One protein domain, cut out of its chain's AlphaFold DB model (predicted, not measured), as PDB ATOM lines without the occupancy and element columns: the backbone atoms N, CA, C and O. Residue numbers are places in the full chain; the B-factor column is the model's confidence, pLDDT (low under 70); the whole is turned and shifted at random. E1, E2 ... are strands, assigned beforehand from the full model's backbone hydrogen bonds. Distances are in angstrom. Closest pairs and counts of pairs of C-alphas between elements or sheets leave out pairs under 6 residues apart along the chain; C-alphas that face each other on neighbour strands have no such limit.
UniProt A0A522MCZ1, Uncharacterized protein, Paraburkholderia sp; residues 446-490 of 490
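Overview. This is residues 446 to 490 of the 490 residues of an uncharacterized protein of Paraburkholderia sp (UniProt A0A522MCZ1). What shape do these coordinates make? A narrow antiparallel sheet of three strands: E2 and E3 form a long hairpin, and the short E1 runs beside the later part of E2. The loop of residues 470 to 481 lies at one end of this hairpin, and residues 452 to 461 and the closing residues 489 and 490 lie toward the other. How much of it is regular, and how large is it? The printed part has 45 residues with no named helix and three strands, E1, E2 and E3 along the chain and in the same order across the sheet; the class is all strand, although under half of the residues, 19, are in named elements. It is only just compact, close to loose, with a radius of gyration of the C-alphas of 11.1 A, and its outline is a rod spanning 34 by 17 by 15 A.

Along the chain. Where is the first strand? E1 is residues 448 to 451 and begins with C-alpha 448 at (41.212, -16.379, 27.460). Where are the longer strands? E2, residues 462 to 469, starts with C-alpha 462 at (37.892, -3.106, 39.195) and measures 19.6 A from first to last C-alpha. E3, residues 482 to 488, measures 19.4 A and ends with C-alpha 488 at (42.825, -2.094, 37.966).

Arrangement. How does E1 stand to E2? They are a hairpin of antiparallel neighbours, with 149 degrees between their directions. The C-alphas of Glu 450 and Thr 466 face each other at 4.5 A, and N 449 and O 467 are within hydrogen-bond range at 2.8 A. Does E2 run straight? It bends by 60 degrees at residue 465, and C-alphas 451 and 465 face each other at 5.0 A. How does E3 stand to E2? They too are a hairpin of antiparallel neighbours at 149 degrees, and E1, E2 and E3 form a meander, each strand the antiparallel neighbour of the one before. The C-alphas of Leu 464 and Tyr 486 face each other at 4.5 A; N 468 and O 483, and N 487 and O 463, are each within hydrogen-bond range at 2.8 A.

Size, cuts and confidence. How far does it reach? The two C-alphas farthest apart, those of Gly 474 and Ser 490, the chain's last residue, are 35.5 A apart. Is anything cut, and which link is long? The printed part has no cut; the link from E1 to E2 is short, with 10 residues, and that from E2 to E3 is long, with 12. Where is confidence low? The mean pLDDT of the printed part is 79.9, and residues 454 to 462 and 488 to 490 are under 70.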
ATOM      1  N   GLY A 446      42.425 -22.905  30.170       92.81
ATOM      2  CA  GLY A 446      43.407 -21.871  29.850       92.81
ATOM      3  C   GLY A 446      43.012 -20.913  28.720       92.81
ATOM      4  O   GLY A 446      43.701 -19.905  28.551       92.81
ATOM      5  N   ASP A 447      41.919 -21.166  27.984       94.00
ATOM      6  CA  ASP A 447      41.389 -20.206  27.005       94.00
ATOM      7  C   ASP A 447      41.095 -18.854  27.680       94.00
ATOM      8  O   ASP A 447      40.575 -18.797  28.800       94.00
ATOM      9  N   ARG A 448      41.427 -17.756  26.989       92.38
ATOM     10  CA  ARG A 448      41.212 -16.379  27.460       92.38
ATOM     11  C   ARG A 448      40.155 -15.684  26.616       92.38
ATOM     12  O   ARG A 448      40.353 -15.516  25.421       92.38
ATOM     13  N   PHE A 449      39.072 -15.253  27.240       90.25
ATOM     14  CA  PHE A 449      37.982 -14.530  26.600       90.25
ATOM     15  C   PHE A 449      38.016 -13.058  27.013       90.25
ATOM     16  O   PHE A 449      37.944 -12.748  28.199       90.25
ATOM     17  N   GLU A 450      38.142 -12.148  26.056       88.62
ATOM     18  CA  GLU A 450      38.191 -10.712  26.310       88.62
ATOM     19  C   GLU A 450      36.793 -10.163  26.621       88.62
ATOM     20  O   GLU A 450      35.839 -10.355  25.863       88.62
ATOM     21  N   CYS A 451      36.668  -9.464  27.748       83.12
ATOM     22  CA  CYS A 451      35.419  -8.809  28.115       83.12
ATOM     23  C   CYS A 451      35.387  -7.386  27.557       83.12
ATOM     24  O   CYS A 451      36.177  -6.535  27.961       83.12
ATOM     25  N   VAL A 452      34.457  -7.127  26.640       81.00
ATOM     26  CA  VAL A 452      34.309  -5.844  25.933       81.00
ATOM     27  C   VAL A 452      32.986  -5.145  26.304       81.00
ATOM     28  O   VAL A 452      32.059  -5.801  26.779       81.00
ATOM     29  N   PRO A 453      32.851  -3.814  26.119       70.69
ATOM     30  CA  PRO A 453      31.618  -3.074  26.422       70.69
ATOM     31  C   PRO A 453      30.349  -3.682  25.786       70.69
ATOM     32  O   PRO A 453      30.438  -4.263  24.702       70.69
ATOM     33  N   PRO A 454      29.148  -3.511  26.390       59.50
ATOM     34  CA  PRO A 454      28.807  -2.532  27.434       59.50
ATOM     35  C   PRO A 454      28.844  -3.032  28.891       59.50
ATOM     36  O   PRO A 454      28.663  -2.221  29.797       59.50
ATOM     37  N   GLN A 455      29.061  -4.322  29.162       57.47
ATOM     38  CA  GLN A 455      28.991  -4.860  30.530       57.47
ATOM     39  C   GLN A 455      30.375  -5.042  31.158       57.47
ATOM     40  O   GLN A 455      30.817  -6.142  31.468       57.47
ATOM     41  N   TYR A 456      31.034  -3.921  31.462       62.06
ATOM     42  CA  TYR A 456      32.026  -3.929  32.532       62.06
ATOM     43  C   TYR A 456      31.287  -4.177  33.848       62.06
ATOM     44  O   TYR A 456      30.636  -3.276  34.378       62.06
ATOM     45  N   SER A 457      31.363  -5.389  34.391       54.12
ATOM     46  CA  SER A 457      30.952  -5.639  35.773       54.12
ATOM     47  C   SER A 457      31.894  -4.870  36.709       54.12
ATOM     48  O   SER A 457      32.918  -5.395  37.148       54.12
ATOM     49  N   GLN A 458      31.565  -3.608  36.995       55.38
ATOM     50  CA  GLN A 458      32.252  -2.790  37.986       55.38
ATOM     51  C   GLN A 458      31.765  -3.195  39.373       55.38
ATOM     52  O   GLN A 458      30.717  -2.754  39.834       55.38
ATOM     53  N   THR A 459      32.537  -4.033  40.054       54.25
ATOM     54  CA  THR A 459      32.392  -4.193  41.503       54.25
ATOM     55  C   THR A 459      33.681  -3.678  42.130       54.25
ATOM     56  O   THR A 459      34.759  -4.211  41.872       54.25
ATOM     57  N   THR A 460      33.589  -2.599  42.912       63.22
ATOM     58  CA  THR A 460      34.701  -2.107  43.747       63.22
ATOM     59  C   THR A 460      35.914  -1.551  42.970       63.22
ATOM     60  O   THR A 460      37.058  -1.861  43.295       63.22
ATOM     61  N   GLY A 461      35.692  -0.730  41.932       65.94
ATOM     62  CA  GLY A 461      36.774  -0.022  41.213       65.94
ATOM     63  C   GLY A 461      37.651  -0.901  40.310       65.94
ATOM     64  O   GLY A 461      38.685  -0.453  39.818       65.94
ATOM     65  N   LYS A 462      37.243  -2.152  40.090       69.56
ATOM     66  CA  LYS A 462      37.892  -3.106  39.195       69.56
ATOM     67  C   LYS A 462      37.097  -3.256  37.904       69.56
ATOM     68  O   LYS A 462      35.865  -3.285  37.941       69.56
ATOM     69  N   VAL A 463      37.798  -3.381  36.781       75.56
ATOM     70  CA  VAL A 463      37.196  -3.595  35.462       75.56
ATOM     71  C   VAL A 463      37.454  -5.030  35.035       75.56
ATOM     72  O   VAL A 463      38.598  -5.471  34.986       75.56
ATOM     73  N   LEU A 464      36.383  -5.769  34.749       79.69
ATOM     74  CA  LEU A 464      36.489  -7.087  34.134       79.69
ATOM     75  C   LEU A 464      37.097  -6.922  32.739       79.69
ATOM     76  O   LEU A 464      36.467  -6.317  31.873       79.69
ATOM     77  N   SER A 465      38.311  -7.425  32.543       83.06
ATOM     78  CA  SER A 465      39.038  -7.312  31.275       83.06
ATOM     79  C   SER A 465      39.111  -8.647  30.545       83.06
ATOM     80  O   SER A 465      39.086  -8.699  29.317       83.06
ATOM     81  N   THR A 466      39.191  -9.757  31.274       88.12
ATOM     82  CA  THR A 466      39.333 -11.086  30.679       88.12
ATOM     83  C   THR A 466      38.670 -12.136  31.556       88.12
ATOM     84  O   THR A 466      38.618 -12.012  32.774       88.12
ATOM     85  N   CYS A 467      38.188 -13.204  30.939       89.81
ATOM     86  CA  CYS A 467      37.730 -14.404  31.614       89.81
ATOM     87  C   CYS A 467      38.620 -15.569  31.201       89.81
ATOM     88  O   CYS A 467      38.895 -15.759  30.016       89.81
ATOM     89  N   ILE A 468      39.089 -16.340  32.176       92.62
ATOM     90  CA  ILE A 468      39.983 -17.473  31.945       92.62
ATOM     91  C   ILE A 468      39.209 -18.761  32.183       92.62
ATOM     92  O   ILE A 468      38.542 -18.929  33.208       92.62
ATOM     93  N   ARG A 469      39.304 -19.679  31.228       94.38
ATOM     94  CA  ARG A 469      38.662 -20.983  31.303       94.38
ATOM     95  C   ARG A 469      39.395 -21.905  32.283       94.38
ATOM     96  O   ARG A 469      40.601 -22.098  32.159       94.38
ATOM     97  N   LEU A 470      38.674 -22.514  33.224       94.00
ATOM     98  CA  LEU A 470      39.223 -23.412  34.252       94.00
ATOM     99  C   LEU A 470      39.183 -24.896  33.849       94.00
ATOM    100  O   LEU A 470      40.104 -25.645  34.161       94.00
ATOM    101  N   THR A 471      38.129 -25.325  33.153       92.81
ATOM    102  CA  THR A 471      37.879 -26.729  32.764       92.81
ATOM    103  C   THR A 471      37.754 -26.858  31.247       92.81
ATOM    104  O   THR A 471      37.324 -25.921  30.585       92.81
ATOM    105  N   SER A 472      38.076 -28.008  30.654       91.81
ATOM    106  CA  SER A 472      37.768 -28.252  29.233       91.81
ATOM    107  C   SER A 472      36.369 -28.855  29.082       91.81
ATOM    108  O   SER A 472      36.031 -29.790  29.805       91.81
ATOM    109  N   GLY A 473      35.566 -28.368  28.134       89.88
ATOM    110  CA  GLY A 473      34.260 -28.954  27.813       89.88
ATOM    111  C   GLY A 473      33.175 -27.940  27.449       89.88
ATOM    112  O   GLY A 473      33.458 -26.786  27.131       89.88
ATOM    113  N   GLY A 474      31.923 -28.414  27.473       89.19
ATOM    114  CA  GLY A 474      30.726 -27.640  27.113       89.19
ATOM    115  C   GLY A 474      29.971 -27.009  28.290       89.19
ATOM    116  O   GLY A 474      29.036 -26.238  28.068       89.19
ATOM    117  N   GLY A 475      30.351 -27.319  29.538       90.12
ATOM    118  CA  GLY A 475      29.859 -26.594  30.718       90.12
ATOM    119  C   GLY A 475      30.303 -25.135  30.653       90.12
ATOM    120  O   GLY A 475      31.377 -24.863  30.135       90.12
ATOM    121  N   ASN A 476      29.491 -24.177  31.087       90.44
ATOM    122  CA  ASN A 476      29.802 -22.747  30.959       90.44
ATOM    123  C   ASN A 476      29.319 -21.950  32.182       90.44
ATOM    124  O   ASN A 476      28.780 -20.852  32.069       90.44
ATOM    125  N   THR A 477      29.489 -22.527  33.369       91.19
ATOM    126  CA  THR A 477      29.002 -21.958  34.627       91.19
ATOM    127  C   THR A 477      30.027 -20.971  35.203       91.19
ATOM    128  O   THR A 477      31.151 -21.379  35.516       91.19
ATOM    129  N   PRO A 478      29.682 -19.682  35.390       87.69
ATOM    130  CA  PRO A 478      30.568 -18.716  36.042       87.69
ATOM    131  C   PRO A 478      31.026 -19.184  37.430       87.69
ATOM    132  O   PRO A 478      30.228 -19.706  38.204       87.69
ATOM    133  N   GLY A 479      32.311 -19.009  37.753       87.12
ATOM    134  CA  GLY A 479      32.904 -19.418  39.034       87.12
ATOM    135  C   GLY A 479      33.214 -20.914  39.164       87.12
ATOM    136  O   GLY A 479      33.924 -21.298  40.088       87.12
ATOM    137  N   VAL A 480      32.725 -21.748  38.240       92.50
ATOM    138  CA  VAL A 480      33.047 -23.184  38.160       92.50
ATOM    139  C   VAL A 480      33.932 -23.451  36.948       92.50
ATOM    140  O   VAL A 480      35.026 -23.990  37.070       92.50
ATOM    141  N   ASP A 481      33.464 -23.031  35.775       93.06
ATOM    142  CA  ASP A 481      34.137 -23.241  34.497       93.06
ATOM    143  C   ASP A 481      34.974 -22.030  34.069       93.06
ATOM    144  O   ASP A 481      35.905 -22.167  33.277       93.06
ATOM    145  N   TRP A 482      34.653 -20.847  34.596       92.12
ATOM    146  CA  TRP A 482      35.274 -19.572  34.249       92.12
ATOM    147  C   TRP A 482      35.674 -18.799  35.501       92.12
ATOM    148  O   TRP A 482      34.876 -18.680  36.435       92.12
ATOM    149  N   VAL A 483      36.874 -18.220  35.489       91.75
ATOM    150  CA  VAL A 483      37.310 -17.230  36.478       91.75
ATOM    151  C   VAL A 483      37.447 -15.862  35.821       91.75
ATOM    152  O   VAL A 483      38.025 -15.724  34.745       91.75
ATOM    153  N   ASN A 484      36.907 -14.848  36.487       88.19
ATOM    154  CA  ASN A 484      37.031 -13.461  36.066       88.19
ATOM    155  C   ASN A 484      38.416 -12.925  36.445       88.19
ATOM    156  O   ASN A 484      38.804 -12.987  37.614       88.19
ATOM    157  N   ASP A 485      39.118 -12.364  35.470       85.75
ATOM    158  CA  ASP A 485      40.348 -11.609  35.649       85.75
ATOM    159  C   ASP A 485      40.037 -10.111  35.557       85.75
ATOM    160  O   ASP A 485      39.424  -9.621  34.601       85.75
ATOM    161  N   TYR A 486      40.409  -9.385  36.604       81.62
ATOM    162  CA  TYR A 486      40.048  -7.988  36.778       81.62
ATOM    163  C   TYR A 486      41.281  -7.100  36.649       81.62
ATOM    164  O   TYR A 486      42.205  -7.190  37.458       81.62
ATOM    165  N   GLY A 487      41.241  -6.166  35.702       70.44
ATOM    166  CA  GLY A 487      42.179  -5.054  35.640       70.44
ATOM    167  C   GLY A 487      41.884  -3.998  36.711       70.44
ATOM    168  O   GLY A 487      40.732  -3.754  37.088       70.44
ATOM    169  N   THR A 488      42.933  -3.343  37.201       59.03
ATOM    170  CA  THR A 488      42.825  -2.094  37.966       59.03
ATOM    171  C   THR A 488      42.834  -0.915  37.000       59.03
ATOM    172  O   THR A 488      43.764  -0.802  36.203       59.03
ATOM    173  N   ASN A 489      41.837  -0.032  37.079       53.34
ATOM    174  CA  ASN A 489      41.899   1.252  36.381       53.34
ATOM    175  C   ASN A 489      43.072   2.063  36.947       53.34
ATOM    176  O   ASN A 489      43.098   2.323  38.151       53.34
ATOM    177  N   SER A 490      44.042   2.414  36.100       47.53
ATOM    178  CA  SER A 490      45.031   3.449  36.416       47.53
ATOM    179  C   SER A 490      44.409   4.830  36.272       47.53
ATOM    180  O   SER A 490      43.797   5.045  35.198       47.53
TER     181      SER A 490